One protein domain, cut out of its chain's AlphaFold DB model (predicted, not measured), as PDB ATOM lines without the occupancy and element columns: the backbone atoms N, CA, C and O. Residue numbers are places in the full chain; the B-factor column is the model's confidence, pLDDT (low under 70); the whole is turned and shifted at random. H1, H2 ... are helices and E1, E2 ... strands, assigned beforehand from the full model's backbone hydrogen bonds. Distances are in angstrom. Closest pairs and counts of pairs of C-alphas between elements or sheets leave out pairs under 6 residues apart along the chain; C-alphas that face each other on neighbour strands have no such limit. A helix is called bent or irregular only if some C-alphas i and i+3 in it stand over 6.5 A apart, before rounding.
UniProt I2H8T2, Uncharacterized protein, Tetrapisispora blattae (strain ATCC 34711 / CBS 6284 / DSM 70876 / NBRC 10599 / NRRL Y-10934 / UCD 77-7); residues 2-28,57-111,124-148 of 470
ATOM      1  N   ASP A   2       9.560 -23.859 -47.505       92.19
ATOM      2  CA  ASP A   2       9.763 -24.578 -48.774       92.19
ATOM      3  C   ASP A   2      10.998 -25.481 -48.651       92.19
ATOM      4  O   ASP A   2      12.141 -25.016 -48.662       92.19
ATOM      5  N   VAL A   3      10.741 -26.777 -48.482       92.38
ATOM      6  CA  VAL A   3      11.764 -27.804 -48.255       92.38
ATOM      7  C   VAL A   3      12.677 -27.958 -49.470       92.38
ATOM      8  O   VAL A   3      13.892 -28.043 -49.313       92.38
ATOM      9  N   ASN A   4      12.126 -27.930 -50.685       93.06
ATOM     10  CA  ASN A   4      12.905 -28.136 -51.906       93.06
ATOM     11  C   ASN A   4      13.869 -26.976 -52.138       93.06
ATOM     12  O   ASN A   4      15.045 -27.190 -52.432       93.06
ATOM     13  N   ARG A   5      13.389 -25.743 -51.939       94.69
ATOM     14  CA  ARG A   5      14.232 -24.551 -52.056       94.69
ATOM     15  C   ARG A   5      15.362 -24.548 -51.030       94.69
ATOM     16  O   ARG A   5      16.472 -24.137 -51.357       94.69
ATOM     17  N   PHE A   6      15.100 -25.014 -49.810       94.69
ATOM     18  CA  PHE A   6      16.129 -25.138 -48.782       94.69
ATOM     19  C   PHE A   6      17.157 -26.227 -49.116       94.69
ATOM     20  O   PHE A   6      18.358 -25.976 -49.045       94.69
ATOM     21  N   LEU A   7      16.715 -27.421 -49.522       94.00
ATOM     22  CA  LEU A   7      17.609 -28.536 -49.863       94.00
ATOM     23  C   LEU A   7      18.444 -28.271 -51.126       94.00
ATOM     24  O   LEU A   7      19.518 -28.853 -51.280       94.00
ATOM     25  N   ALA A   8      18.000 -27.356 -51.992       94.19
ATOM     26  CA  ALA A   8      18.774 -26.864 -53.131       94.19
ATOM     27  C   ALA A   8      19.956 -25.956 -52.730       94.19
ATOM     28  O   ALA A   8      20.820 -25.676 -53.562       94.19
ATOM     29  N   LEU A   9      20.031 -25.493 -51.474       94.19
ATOM     30  CA  LEU A   9      21.152 -24.680 -51.000       94.19
ATOM     31  C   LEU A   9      22.447 -25.511 -50.867       94.19
ATOM     32  O   LEU A   9      22.403 -26.705 -50.534       94.19
ATOM     33  N   PRO A  10      23.629 -24.883 -51.037       94.06
ATOM     34  CA  PRO A  10      24.915 -25.547 -50.839       94.06
ATOM     35  C   PRO A  10      25.074 -26.152 -49.436       94.06
ATOM     36  O   PRO A  10      24.591 -25.599 -48.444       94.06
ATOM     37  N   PHE A  11      25.824 -27.256 -49.336       90.00
ATOM     38  CA  PHE A  11      26.063 -27.956 -48.065       90.00
ATOM     39  C   PHE A  11      26.696 -27.068 -46.986       90.00
ATOM     40  O   PHE A  11      26.388 -27.233 -45.810       90.00
ATOM     41  N   SER A  12      27.548 -26.109 -47.362       89.56
ATOM     42  CA  SER A  12      28.173 -25.168 -46.421       89.56
ATOM     43  C   SER A  12      27.150 -24.264 -45.730       89.56
ATOM     44  O   SER A  12      27.232 -24.053 -44.523       89.56
ATOM     45  N   VAL A  13      26.154 -23.778 -46.478       92.81
ATOM     46  CA  VAL A  13      25.070 -22.942 -45.948       92.81
ATOM     47  C   VAL A  13      24.189 -23.766 -45.018       92.81
ATOM     48  O   VAL A  13      23.922 -23.351 -43.894       92.81
ATOM     49  N   ARG A  14      23.793 -24.969 -45.447       92.75
ATOM     50  CA  ARG A  14      22.965 -25.860 -44.626       92.75
ATOM     51  C   ARG A  14      23.671 -26.301 -43.348       92.75
ATOM     52  O   ARG A  14      23.048 -26.253 -42.295       92.75
ATOM     53  N   LYS A  15      24.972 -26.619 -43.403       90.62
ATOM     54  CA  LYS A  15      25.792 -26.913 -42.211       90.62
ATOM     55  C   LYS A  15      25.691 -25.785 -41.184       90.62
ATOM     56  O   LYS A  15      25.386 -26.058 -40.031       90.62
ATOM     57  N   LEU A  16      25.897 -24.533 -41.605       89.75
ATOM     58  CA  LEU A  16      25.808 -23.375 -40.711       89.75
ATOM     59  C   LEU A  16      24.406 -23.207 -40.121       89.75
ATOM     60  O   LEU A  16      24.281 -22.977 -38.924       89.75
ATOM     61  N   ILE A  17      23.363 -23.367 -40.940       91.12
ATOM     62  CA  ILE A  17      21.976 -23.275 -40.470       91.12
ATOM     63  C   ILE A  17      21.705 -24.344 -39.412       91.12
ATOM     64  O   ILE A  17      21.228 -24.010 -38.333       91.12
ATOM     65  N   TYR A  18      22.065 -25.602 -39.675       90.94
ATOM     66  CA  TYR A  18      21.873 -26.693 -38.721       90.94
ATOM     67  C   TYR A  18      22.661 -26.493 -37.424       90.94
ATOM     68  O   TYR A  18      22.115 -26.724 -36.348       90.94
ATOM     69  N   SER A  19      23.893 -25.982 -37.496       85.19
ATOM     70  CA  SER A  19      24.666 -25.609 -36.304       85.19
ATOM     71  C   SER A  19      24.016 -24.483 -35.486       85.19
ATOM     72  O   SER A  19      24.277 -24.377 -34.289       85.19
ATOM     73  N   CYS A  20      23.165 -23.652 -36.096       85.81
ATOM     74  CA  CYS A  20      22.426 -22.584 -35.419       85.81
ATOM     75  C   CYS A  20      21.060 -23.017 -34.861       85.81
ATOM     76  O   CYS A  20      20.490 -22.264 -34.078       85.81
ATOM     77  N   LEU A  21      20.540 -24.203 -35.203       80.94
ATOM     78  CA  LEU A  21      19.250 -24.705 -34.687       80.94
ATOM     79  C   LEU A  21      19.309 -25.192 -33.228       80.94
ATOM     80  O   LEU A  21      18.379 -25.833 -32.747       80.94
ATOM     81  N   ASP A  22      20.419 -24.929 -32.536       70.56
ATOM     82  CA  ASP A  22      20.674 -25.322 -31.151       70.56
ATOM     83  C   ASP A  22      20.259 -26.766 -30.836       70.56
ATOM     84  O   ASP A  22      19.733 -27.064 -29.766       70.56
ATOM     85  N   TYR A  23      20.533 -27.682 -31.773       73.19
ATOM     86  CA  TYR A  23      20.358 -29.122 -31.573       73.19
ATOM     87  C   TYR A  23      18.890 -29.563 -31.403       73.19
ATOM     88  O   TYR A  23      18.642 -30.732 -31.106       73.19
ATOM     89  N   LYS A  24      17.915 -28.671 -31.634       80.06
ATOM     90  CA  LYS A  24      16.483 -28.955 -31.517       80.06
ATOM     91  C   LYS A  24      15.843 -29.109 -32.895       80.06
ATOM     92  O   LYS A  24      15.883 -28.204 -33.724       80.06
ATOM     93  N   PHE A  25      15.202 -30.253 -33.125       80.62
ATOM     94  CA  PHE A  25      14.330 -30.463 -34.289       80.62
ATOM     95  C   PHE A  25      12.859 -30.219 -33.969       80.62
ATOM     96  O   PHE A  25      12.037 -30.068 -34.872       80.62
ATOM     97  N   PHE A  26      12.540 -30.162 -32.679       71.88
ATOM     98  CA  PHE A  26      11.197 -29.975 -32.183       71.88
ATOM     99  C   PHE A  26      11.043 -28.598 -31.550       71.88
ATOM    100  O   PHE A  26      11.832 -28.205 -30.692       71.88
ATOM    101  N   ASN A  27      10.019 -27.864 -31.983       65.88
ATOM    102  CA  ASN A  27       9.712 -26.529 -31.479       65.88
ATOM    103  C   ASN A  27       8.852 -26.613 -30.213       65.88
ATOM    104  O   ASN A  27       7.713 -26.149 -30.200       65.88
ATOM    105  N   ILE A  28       9.369 -27.273 -29.178       62.47
ATOM    106  CA  ILE A  28       8.787 -27.185 -27.842       62.47
ATOM    107  C   ILE A  28       9.888 -26.774 -26.889       62.47
ATOM    108  O   ILE A  28      10.861 -27.498 -26.668       62.47
ATOM    109  N   ALA A  57      -1.297 -44.477 -25.469       78.38
ATOM    110  CA  ALA A  57      -0.826 -45.284 -24.348       78.38
ATOM    111  C   ALA A  57       0.205 -46.335 -24.792       78.38
ATOM    112  O   ALA A  57       1.193 -46.555 -24.097       78.38
ATOM    113  N   GLU A  58       0.017 -46.952 -25.962       83.44
ATOM    114  CA  GLU A  58       0.971 -47.910 -26.530       83.44
ATOM    115  C   GLU A  58       2.302 -47.256 -26.915       83.44
ATOM    116  O   GLU A  58       3.359 -47.769 -26.542       83.44
ATOM    117  N   LEU A  59       2.261 -46.116 -27.617       82.31
ATOM    118  CA  LEU A  59       3.466 -45.357 -27.955       82.31
ATOM    119  C   LEU A  59       4.166 -44.839 -26.703       82.31
ATOM    120  O   LEU A  59       5.374 -45.001 -26.580       82.31
ATOM    121  N   TYR A  60       3.426 -44.276 -25.749       85.88
ATOM    122  CA  TYR A  60       4.009 -43.817 -24.496       85.88
ATOM    123  C   TYR A  60       4.739 -44.952 -23.779       85.88
ATOM    124  O   TYR A  60       5.913 -44.821 -23.451       85.88
ATOM    125  N   ARG A  61       4.085 -46.111 -23.634       86.88
ATOM    126  CA  ARG A  61       4.684 -47.291 -22.999       86.88
ATOM    127  C   ARG A  61       5.962 -47.746 -23.702       86.88
ATOM    128  O   ARG A  61       6.863 -48.252 -23.047       86.88
ATOM    129  N   LEU A  62       6.044 -47.588 -25.021       88.00
ATOM    130  CA  LEU A  62       7.238 -47.943 -25.781       88.00
ATOM    131  C   LEU A  62       8.432 -47.020 -25.483       88.00
ATOM    132  O   LEU A  62       9.570 -47.481 -25.510       88.00
ATOM    133  N   PHE A  63       8.181 -45.737 -25.225       89.38
ATOM    134  CA  PHE A  63       9.218 -44.723 -25.008       89.38
ATOM    135  C   PHE A  63       9.343 -44.276 -23.546       89.38
ATOM    136  O   PHE A  63      10.082 -43.333 -23.276       89.38
ATOM    137  N   ALA A  64       8.653 -44.938 -22.614       86.88
ATOM    138  CA  ALA A  64       8.571 -44.544 -21.209       86.88
ATOM    139  C   ALA A  64       9.961 -44.332 -20.583       86.88
ATOM    140  O   ALA A  64      10.216 -43.275 -20.009       86.88
ATOM    141  N   ASP A  65      10.895 -45.257 -20.819       85.50
ATOM    142  CA  ASP A  65      12.278 -45.183 -20.324       85.50
ATOM    143  C   ASP A  65      12.995 -43.879 -20.726       85.50
ATOM    144  O   ASP A  65      13.857 -43.398 -20.001       85.50
ATOM    145  N   TYR A  66      12.603 -43.259 -21.844       88.69
ATOM    146  CA  TYR A  66      13.208 -42.031 -22.371       88.69
ATOM    147  C   TYR A  66      12.367 -40.768 -22.146       88.69
ATOM    148  O   TYR A  66      12.880 -39.662 -22.298       88.69
ATOM    149  N   LEU A  67      11.075 -40.911 -21.836       87.62
ATOM    150  CA  LEU A  67      10.140 -39.788 -21.709       87.62
ATOM    151  C   LEU A  67       9.709 -39.507 -20.268       87.62
ATOM    152  O   LEU A  67       9.252 -38.397 -20.005       87.62
ATOM    153  N   HIS A  68       9.871 -40.460 -19.344       84.12
ATOM    154  CA  HIS A  68       9.378 -40.340 -17.966       84.12
ATOM    155  C   HIS A  68       9.915 -39.094 -17.233       84.12
ATOM    156  O   HIS A  68       9.193 -38.464 -16.466       84.12
ATOM    157  N   VAL A  69      11.151 -38.669 -17.529       83.00
ATOM    158  CA  VAL A  69      11.777 -37.454 -16.962       83.00
ATOM    159  C   VAL A  69      10.942 -36.191 -17.239       83.00
ATOM    160  O   VAL A  69      10.966 -35.227 -16.472       83.00
ATOM    161  N   PHE A  70      10.145 -36.202 -18.308       83.88
ATOM    162  CA  PHE A  70       9.316 -35.085 -18.749       83.88
ATOM    163  C   PHE A  70       7.846 -35.182 -18.305       83.88
ATOM    164  O   PHE A  70       7.039 -34.345 -18.710       83.88
ATOM    165  N   GLU A  71       7.478 -36.150 -17.452       82.44
ATOM    166  CA  GLU A  71       6.095 -36.330 -16.964       82.44
ATOM    167  C   GLU A  71       5.539 -35.109 -16.225       82.44
ATOM    168  O   GLU A  71       4.332 -34.871 -16.241       82.44
ATOM    169  N   HIS A  72       6.416 -34.281 -15.650       77.62
ATOM    170  CA  HIS A  72       6.047 -33.010 -15.028       77.62
ATOM    171  C   HIS A  72       5.404 -32.011 -16.015       77.62
ATOM    172  O   HIS A  72       4.730 -31.078 -15.583       77.62
ATOM    173  N   THR A  73       5.562 -32.217 -17.330       78.25
ATOM    174  CA  THR A  73       4.938 -31.414 -18.392       78.25
ATOM    175  C   THR A  73       4.147 -32.320 -19.356       78.25
ATOM    176  O   THR A  73       4.597 -32.596 -20.468       78.25
ATOM    177  N   PRO A  74       2.936 -32.789 -19.006       72.94
ATOM    178  CA  PRO A  74       2.208 -33.783 -19.810       72.94
ATOM    179  C   PRO A  74       1.856 -33.298 -21.229       72.94
ATOM    180  O   PRO A  74       1.884 -34.080 -22.180       72.94
ATOM    181  N   ASN A  75       1.614 -31.993 -21.408       78.12
ATOM    182  CA  ASN A  75       1.361 -31.390 -22.724       78.12
ATOM    183  C   ASN A  75       2.543 -31.577 -23.695       78.12
ATOM    184  O   ASN A  75       2.337 -31.729 -24.903       78.12
ATOM    185  N   LEU A  76       3.777 -31.582 -23.177       81.75
ATOM    186  CA  LEU A  76       4.984 -31.829 -23.965       81.75
ATOM    187  C   LEU A  76       4.985 -33.262 -24.497       81.75
ATOM    188  O   LEU A  76       5.193 -33.456 -25.691       81.75
ATOM    189  N   ILE A  77       4.694 -34.244 -23.640       82.81
ATOM    190  CA  ILE A  77       4.640 -35.662 -24.017       82.81
ATOM    191  C   ILE A  77       3.547 -35.895 -25.061       82.81
ATOM    192  O   ILE A  77       3.801 -36.524 -26.089       82.81
ATOM    193  N   ASP A  78       2.349 -35.349 -24.845       80.44
ATOM    194  CA  ASP A  78       1.242 -35.477 -25.798       80.44
ATOM    195  C   ASP A  78       1.613 -34.919 -27.171       80.44
ATOM    196  O   ASP A  78       1.341 -35.532 -28.209       80.44
ATOM    197  N   THR A  79       2.260 -33.756 -27.188       82.69
ATOM    198  CA  THR A  79       2.704 -33.137 -28.433       82.69
ATOM    199  C   THR A  79       3.812 -33.977 -29.067       82.69
ATOM    200  O   THR A  79       3.719 -34.311 -30.246       82.69
ATOM    201  N   TRP A  80       4.800 -34.421 -28.293       87.25
ATOM    202  CA  TRP A  80       5.869 -35.294 -28.768       87.25
ATOM    203  C   TRP A  80       5.325 -36.558 -29.444       87.25
ATOM    204  O   TRP A  80       5.686 -36.833 -30.586       87.25
ATOM    205  N   ILE A  81       4.389 -37.272 -28.806       85.81
ATOM    206  CA  ILE A  81       3.785 -38.505 -29.342       85.81
ATOM    207  C   ILE A  81       3.101 -38.258 -30.693       85.81
ATOM    208  O   ILE A  81       3.143 -39.114 -31.576       85.81
ATOM    209  N   ASN A  82       2.474 -37.092 -30.875       82.31
ATOM    210  CA  ASN A  82       1.770 -36.775 -32.118       82.31
ATOM    211  C   ASN A  82       2.726 -36.487 -33.289       82.31
ATOM    212  O   ASN A  82       2.390 -36.793 -34.433       82.31
ATOM    213  N   TYR A  83       3.896 -35.902 -33.027       82.19
ATOM    214  CA  TYR A  83       4.801 -35.432 -34.079       82.19
ATOM    215  C   TYR A  83       6.008 -36.343 -34.324       82.19
ATOM    216  O   TYR A  83       6.459 -36.460 -35.466       82.19
ATOM    217  N   SER A  84       6.533 -36.996 -33.289       83.94
ATOM    218  CA  SER A  84       7.794 -37.739 -33.355       83.94
ATOM    219  C   SER A  84       7.827 -38.867 -34.406       83.94
ATOM    220  O   SER A  84       8.868 -39.017 -35.057       83.94
ATOM    221  N   PRO A  85       6.724 -39.597 -34.706       85.38
ATOM    222  CA  PRO A  85       6.738 -40.614 -35.761       85.38
ATOM    223  C   PRO A  85       6.965 -40.037 -37.165       85.38
ATOM    224  O   PRO A  85       7.578 -40.690 -38.010       85.38
ATOM    225  N   TRP A  86       6.487 -38.815 -37.415       87.19
ATOM    226  CA  TRP A  86       6.631 -38.121 -38.698       87.19
ATOM    227  C   TRP A  86       7.980 -37.423 -38.808       87.19
ATOM    228  O   TRP A  86       8.597 -37.434 -39.870       87.19
ATOM    229  N   LEU A  87       8.457 -36.874 -37.687       87.88
ATOM    230  CA  LEU A  87       9.718 -36.145 -37.584       87.88
ATOM    231  C   LEU A  87      10.904 -36.986 -38.080       87.88
ATOM    232  O   LEU A  87      11.770 -36.514 -38.808       87.88
ATOM    233  N   LYS A  88      10.893 -38.281 -37.767       87.75
ATOM    234  CA  LYS A  88      11.881 -39.255 -38.241       87.75
ATOM    235  C   LYS A  88      12.012 -39.333 -39.776       87.75
ATOM    236  O   LYS A  88      13.070 -39.692 -40.282       87.75
ATOM    237  N   TYR A  89      10.955 -39.045 -40.529       91.81
ATOM    238  CA  TYR A  89      10.966 -39.127 -41.996       91.81
ATOM    239  C   TYR A  89      10.986 -37.755 -42.671       91.81
ATOM    240  O   TYR A  89      10.889 -37.673 -43.897       91.81
ATOM    241  N   ASP A  90      11.144 -36.688 -41.891       92.19
ATOM    242  CA  ASP A  90      11.245 -35.336 -42.414       92.19
ATOM    243  C   ASP A  90      12.521 -35.163 -43.258       92.19
ATOM    244  O   ASP A  90      13.629 -35.543 -42.864       92.19
ATOM    245  N   ALA A  91      12.369 -34.579 -44.447       92.69
ATOM    246  CA  ALA A  91      13.463 -34.437 -45.401       92.69
ATOM    247  C   ALA A  91      14.581 -33.504 -44.899       92.69
ATOM    248  O   ALA A  91      15.748 -33.740 -45.215       92.69
ATOM    249  N   ILE A  92      14.250 -32.483 -44.102       92.44
ATOM    250  CA  ILE A  92      15.215 -31.560 -43.493       92.44
ATOM    251  C   ILE A  92      16.035 -32.286 -42.428       92.44
ATOM    252  O   ILE A  92      17.241 -32.062 -42.325       92.44
ATOM    253  N   ILE A  93      15.413 -33.179 -41.658       92.06
ATOM    254  CA  ILE A  93      16.099 -33.932 -40.601       92.06
ATOM    255  C   ILE A  93      16.989 -35.017 -41.187       92.06
ATOM    256  O   ILE A  93      18.142 -35.158 -40.778       92.06
ATOM    257  N   LEU A  94      16.495 -35.753 -42.182       93.00
ATOM    258  CA  LEU A  94      17.312 -36.727 -42.900       93.00
ATOM    259  C   LEU A  94      18.530 -36.058 -43.546       93.00
ATOM    260  O   LEU A  94      19.624 -36.618 -43.513       93.00
ATOM    261  N   ASP A  95      18.366 -34.858 -44.097       93.12
ATOM    262  CA  ASP A  95      19.480 -34.082 -44.632       93.12
ATOM    263  C   ASP A  95      20.474 -33.629 -43.552       93.12
ATOM    264  O   ASP A  95      21.682 -33.824 -43.707       93.12
ATOM    265  N   CYS A  96      19.976 -33.127 -42.419       92.62
ATOM    266  CA  CYS A  96      20.809 -32.773 -41.274       92.62
ATOM    267  C   CYS A  96      21.644 -33.969 -40.796       92.62
ATOM    268  O   CYS A  96      22.842 -33.831 -40.560       92.62
ATOM    269  N   LEU A  97      21.043 -35.158 -40.696       91.88
ATOM    270  CA  LEU A  97      21.731 -36.385 -40.286       91.88
ATOM    271  C   LEU A  97      22.782 -36.840 -41.310       91.88
ATOM    272  O   LEU A  97      23.856 -37.293 -40.917       91.88
ATOM    273  N   ARG A  98      22.518 -36.689 -42.615       90.81
ATOM    274  CA  ARG A  98      23.488 -36.991 -43.691       90.81
ATOM    275  C   ARG A  98      24.691 -36.061 -43.652       90.81
ATOM    276  O   ARG A  98      25.827 -36.514 -43.796       90.81
ATOM    277  N   LEU A  99      24.455 -34.772 -43.428       90.25
ATOM    278  CA  LEU A  99      25.536 -33.814 -43.236       90.25
ATOM    279  C   LEU A  99      26.281 -34.097 -41.934       90.25
ATOM    280  O   LEU A  99      27.504 -34.134 -41.955       90.25
ATOM    281  N   ASN A 100      25.581 -34.384 -40.836       90.12
ATOM    282  CA  ASN A 100      26.222 -34.735 -39.571       90.12
ATOM    283  C   ASN A 100      27.150 -35.944 -39.735       90.12
ATOM    284  O   ASN A 100      28.292 -35.901 -39.299       90.12
ATOM    285  N   TYR A 101      26.690 -36.979 -40.441       88.38
ATOM    286  CA  TYR A 101      27.500 -38.143 -40.790       88.38
ATOM    287  C   TYR A 101      28.713 -37.779 -41.662       88.38
ATOM    288  O   TYR A 101      29.815 -38.247 -41.410       88.38
ATOM    289  N   SER A 102      28.528 -36.916 -42.665       85.88
ATOM    290  CA  SER A 102      29.597 -36.502 -43.591       85.88
ATOM    291  C   SER A 102      30.674 -35.622 -42.942       85.88
ATOM    292  O   SER A 102      31.762 -35.489 -43.496       85.88
ATOM    293  N   TYR A 103      30.360 -35.005 -41.802       85.94
ATOM    294  CA  TYR A 103      31.261 -34.176 -41.002       85.94
ATOM    295  C   TYR A 103      31.539 -34.814 -39.630       85.94
ATOM    296  O   TYR A 103      31.626 -34.093 -38.643       85.94
ATOM    297  N   ASP A 104      31.617 -36.146 -39.544       82.94
ATOM    298  CA  ASP A 104      32.052 -36.881 -38.344       82.94
ATOM    299  C   ASP A 104      31.360 -36.458 -37.032       82.94
ATOM    300  O   ASP A 104      31.983 -36.345 -35.976       82.94
ATOM    301  N   SER A 105      30.047 -36.239 -37.092       86.88
ATOM    302  CA  SER A 105      29.209 -35.833 -35.958       86.88
ATOM    303  C   SER A 105      29.456 -34.405 -35.428       86.88
ATOM    304  O   SER A 105      29.024 -34.075 -34.326       86.88
ATOM    305  N   GLU A 106      30.100 -33.517 -36.197       84.75
ATOM    306  CA  GLU A 106      30.378 -32.127 -35.783       84.75
ATOM    307  C   GLU A 106      29.133 -31.231 -35.652       84.75
ATOM    308  O   GLU A 106      29.179 -30.223 -34.945       84.75
ATOM    309  N   ILE A 107      28.043 -31.526 -36.372       87.88
ATOM    310  CA  ILE A 107      26.910 -30.594 -36.508       87.88
ATOM    311  C   ILE A 107      25.984 -30.692 -35.303       87.88
ATOM    312  O   ILE A 107      25.782 -29.698 -34.612       87.88
ATOM    313  N   ILE A 108      25.424 -31.883 -35.074       88.38
ATOM    314  CA  ILE A 108      24.473 -32.140 -33.985       88.38
ATOM    315  C   ILE A 108      25.068 -32.998 -32.859       88.38
ATOM    316  O   ILE A 108      24.417 -33.212 -31.845       88.38
ATOM    317  N   GLY A 109      26.311 -33.463 -33.002       87.69
ATOM    318  CA  GLY A 109      26.937 -34.375 -32.050       87.69
ATOM    319  C   GLY A 109      26.695 -35.847 -32.384       87.69
ATOM    320  O   GLY A 109      26.179 -36.200 -33.451       87.69
ATOM    321  N   GLN A 110      27.130 -36.714 -31.465       90.19
ATOM    322  CA  GLN A 110      26.993 -38.162 -31.608       90.19
ATOM    323  C   GLN A 110      25.551 -38.616 -31.412       90.19
ATOM    324  O   GLN A 110      24.817 -38.079 -30.585       90.19
ATOM    325  N   LEU A 111      25.185 -39.659 -32.148       94.06
ATOM    326  CA  LEU A 111      23.954 -40.401 -31.911       94.06
ATOM    327  C   LEU A 111      24.190 -41.461 -30.837       94.06
ATOM    328  O   LEU A 111      25.292 -41.994 -30.737       94.06
ATOM    329  N   TYR A 124      18.752 -39.950 -31.475       93.62
ATOM    330  CA  TYR A 124      19.321 -38.622 -31.277       93.62
ATOM    331  C   TYR A 124      18.598 -37.945 -30.118       93.62
ATOM    332  O   TYR A 124      17.371 -37.828 -30.159       93.62
ATOM    333  N   PHE A 125      19.357 -37.486 -29.129       91.19
ATOM    334  CA  PHE A 125      18.855 -36.696 -28.013       91.19
ATOM    335  C   PHE A 125      19.315 -35.252 -28.172       91.19
ATOM    336  O   PHE A 125      20.459 -35.001 -28.550       91.19
ATOM    337  N   ASP A 126      18.428 -34.302 -27.892       88.19
ATOM    338  CA  ASP A 126      18.825 -32.898 -27.833       88.19
ATOM    339  C   ASP A 126      19.588 -32.579 -26.532       88.19
ATOM    340  O   ASP A 126      19.804 -33.430 -25.666       88.19
ATOM    341  N   LYS A 127      19.981 -31.313 -26.364       83.56
ATOM    342  CA  LYS A 127      20.675 -30.834 -25.157       83.56
ATOM    343  C   LYS A 127      19.870 -30.966 -23.863       83.56
ATOM    344  O   LYS A 127      20.464 -30.904 -22.792       83.56
ATOM    345  N   THR A 128      18.548 -31.096 -23.953       81.75
ATOM    346  CA  THR A 128      17.667 -31.284 -22.794       81.75
ATOM    347  C   THR A 128      17.521 -32.754 -22.408       81.75
ATOM    348  O   THR A 128      16.926 -33.051 -21.378       81.75
ATOM    349  N   GLY A 129      18.076 -33.671 -23.209       85.12
ATOM    350  CA  GLY A 129      17.944 -35.111 -23.011       85.12
ATOM    351  C   GLY A 129      16.653 -35.686 -23.591       85.12
ATOM    352  O   GLY A 129      16.348 -36.847 -23.336       85.12
ATOM    353  N   MET A 130      15.894 -34.925 -24.389       87.94
ATOM    354  CA  MET A 130      14.689 -35.445 -25.033       87.94
ATOM    355  C   MET A 130      15.051 -36.189 -26.319       87.94
ATOM    356  O   MET A 130      15.770 -35.667 -27.175       87.94
ATOM    357  N   LEU A 131      14.526 -37.408 -26.479       91.06
ATOM    358  CA  LEU A 131      14.682 -38.190 -27.705       91.06
ATOM    359  C   LEU A 131      13.955 -37.487 -28.855       91.06
ATOM    360  O   LEU A 131      12.742 -37.337 -28.826       91.06
ATOM    361  N   GLN A 132      14.675 -37.091 -29.895       89.94
ATOM    362  CA  GLN A 132      14.109 -36.374 -31.040       89.94
ATOM    363  C   GLN A 132      13.763 -37.333 -32.185       89.94
ATOM    364  O   GLN A 132      12.654 -37.315 -32.711       89.94
ATOM    365  N   VAL A 133      14.705 -38.201 -32.569       92.19
ATOM    366  CA  VAL A 133      14.526 -39.176 -33.658       92.19
ATOM    367  C   VAL A 133      15.208 -40.499 -33.346       92.19
ATOM    368  O   VAL A 133      16.197 -40.536 -32.619       92.19
ATOM    369  N   TRP A 134      14.701 -41.590 -33.925       94.00
ATOM    370  CA  TRP A 134      15.267 -42.929 -33.760       94.00
ATOM    371  C   TRP A 134      15.181 -43.761 -35.040       94.00
ATOM    372  O   TRP A 134      14.204 -43.682 -35.778       94.00
ATOM    373  N   TYR A 135      16.155 -44.636 -35.275       93.69
ATOM    374  CA  TYR A 135      16.210 -45.497 -36.458       93.69
ATOM    375  C   TYR A 135      16.684 -46.902 -36.108       93.69
ATOM    376  O   TYR A 135      17.561 -47.094 -35.267       93.69
ATOM    377  N   GLY A 136      16.151 -47.909 -36.801       92.31
ATOM    378  CA  GLY A 136      16.800 -49.221 -36.805       92.31
ATOM    379  C   GLY A 136      18.158 -49.148 -37.514       92.31
ATOM    380  O   GLY A 136      18.328 -48.358 -38.439       92.31
ATOM    381  N   LEU A 137      19.115 -50.009 -37.152       88.81
ATOM    382  CA  LEU A 137      20.460 -49.997 -37.760       88.81
ATOM    383  C   LEU A 137      20.431 -50.092 -39.299       88.81
ATOM    384  O   LEU A 137      21.131 -49.353 -39.990       88.81
ATOM    385  N   GLY A 138      19.601 -50.985 -39.848       88.56
ATOM    386  CA  GLY A 138      19.454 -51.143 -41.302       88.56
ATOM    387  C   GLY A 138      18.752 -49.959 -41.972       88.56
ATOM    388  O   GLY A 138      19.096 -49.582 -43.089       88.56
ATOM    389  N   GLU A 139      17.805 -49.343 -41.271       91.44
ATOM    390  CA  GLU A 139      17.081 -48.167 -41.745       91.44
ATOM    391  C   GLU A 139      17.988 -46.935 -41.786       91.44
ATOM    392  O   GLU A 139      18.063 -46.279 -42.822       91.44
ATOM    393  N   TYR A 140      18.744 -46.675 -40.714       91.00
ATOM    394  CA  TYR A 140      19.731 -45.595 -40.668       91.00
ATOM    395  C   TYR A 140      20.758 -45.746 -41.791       91.00
ATOM    396  O   TYR A 140      21.040 -44.798 -42.524       91.00
ATOM    397  N   ARG A 141      21.259 -46.971 -41.997       88.31
ATOM    398  CA  ARG A 141      22.181 -47.261 -43.097       88.31
ATOM    399  C   ARG A 141      21.579 -46.904 -44.452       88.31
ATOM    400  O   ARG A 141      22.229 -46.235 -45.243       88.31
ATOM    401  N   LYS A 142      20.340 -47.329 -44.711       88.94
ATOM    402  CA  LYS A 142      19.660 -47.094 -45.989       88.94
ATOM    403  C   LYS A 142      19.373 -45.610 -46.228       88.94
ATOM    404  O   LYS A 142      19.591 -45.119 -47.331       88.94
ATOM    405  N   LEU A 143      18.854 -44.905 -45.225       89.06
ATOM    406  CA  LEU A 143      18.374 -43.531 -45.383       89.06
ATOM    407  C   LEU A 143      19.502 -42.497 -45.330       89.06
ATOM    408  O   LEU A 143      19.444 -41.510 -46.074       89.06
ATOM    409  N   ILE A 144      20.510 -42.730 -44.487       89.06
ATOM    410  CA  ILE A 144      21.576 -41.772 -44.178       89.06
ATOM    411  C   ILE A 144      22.888 -42.192 -44.845       89.06
ATOM    412  O   ILE A 144      23.367 -41.497 -45.737       89.06
ATOM    413  N   VAL A 145      23.434 -43.354 -44.481       83.38
ATOM    414  CA  VAL A 145      24.788 -43.775 -44.887       83.38
ATOM    415  C   VAL A 145      24.883 -44.016 -46.399       83.38
ATOM    416  O   VAL A 145      25.680 -43.380 -47.082       83.38
ATOM    417  N   SER A 146      24.023 -44.874 -46.955       76.94
ATOM    418  CA  SER A 146      24.047 -45.246 -48.377       76.94
ATOM    419  C   SER A 146      23.842 -44.057 -49.317       76.94
ATOM    420  O   SER A 146      24.453 -44.009 -50.379       76.94
ATOM    421  N   ASN A 147      23.030 -43.079 -48.912       68.00
ATOM    422  CA  ASN A 147      22.772 -41.878 -49.711       68.00
ATOM    423  C   ASN A 147      23.872 -40.815 -49.572       68.00
ATOM    424  O   ASN A 147      23.976 -39.948 -50.433       68.00
ATOM    425  N   SER A 148      24.697 -40.880 -48.522       61.16
ATOM    426  CA  SER A 148      25.814 -39.946 -48.313       61.16
ATOM    427  C   SER A 148      27.085 -40.369 -49.062       61.16
ATOM    428  O   SER A 148      27.916 -39.531 -49.394       61.16
TER     429      SER A 148
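AT A GLANCE: This is residues 2 to 28, 57 to 111 and 124 to 148 of the 470 residues of an uncharacterized protein of Tetrapisispora blattae (strain ATCC 34711 / CBS 6284 / DSM 70876 / NBRC 10599 / NRRL Y-10934 / UCD 77-7) (UniProt I2H8T2). Two groups of helices stand at the two ends of the domain: H5 with H2 and H6 crossing it on opposite sides and H1 at its first part, and, at the other end, the crossed pair H3 and H4. Strand E1 runs through the middle, beside H4, and leads into H6. The 107 printed residues have six named helices and one named strand, in the order H1 H2 H3 H4 H5 E1 H6, mostly helix. The whole is compact, with a radius of gyration of the C-alphas of 14.5 A and spans of 41 by 29 by 25 A.

IN THESE COORDINATES: H1 is residues 3 to 7, from C-alpha 3 at (11.764, -27.804, -48.255). H2 is residues 11 to 20, 14.2 A. H3, residues 57 to 70, 15.4 A, is irregular: C-alphas 62 and 65 are 7.9 A apart. H4, residues 74 to 87, 19.4 A, is irregular: C-alphas 82 and 85 are 7.3 A apart. H5 is residues 91 to 102, 16.4 A. E1 is residues 131 to 136, 14.5 A. H6, residues 137 to 148, 15.5 A, is only just irregular, C-alphas 143 and 146 being 6.6 A apart; it ends with C-alpha 148 at (25.814, -39.946, -48.313).

HOW THE PARTS SIT: H5 is the hub. Its residues 91 to 95 touch H1, closest C-alphas Val 3 and Ile 92, 7.0 A. Its residues 96 to 99 touch H2, about perpendicular at 78 degrees, closest C-alphas Tyr 18 and Cys 96, 6.7 A. Residues 143 to 148 of H6 touch H5, about perpendicular at 80 degrees, closest C-alphas Arg 98 and Ile 144, 5.2 A. H3 touches H4 at residues 76 to 81, a steep tilt of 64 degrees, opposite ways, closest C-alphas Leu 59 and Ile 81, 7.0 A. E1 pairs with no named strand; residues 124 to 125 pair with its residues 131 to 133, antiparallel. Every O i to N i+4 pair is within hydrogen-bond range in H1, H2 and H5, against 6 of 10 in H3, 8 of 10 in H4 and 6 of 8 in H6.

THE WHOLE: The farthest C-alphas, of Pro 10 and Ala 57, are 41.9 A apart. Residues 29 to 56 and 112 to 123 are not printed, with C-alpha gaps of 20.8 A and 5.0 A. The links that are printed whole are tight. Residues 27 to 28 and 147 to 148 have pLDDT under 70.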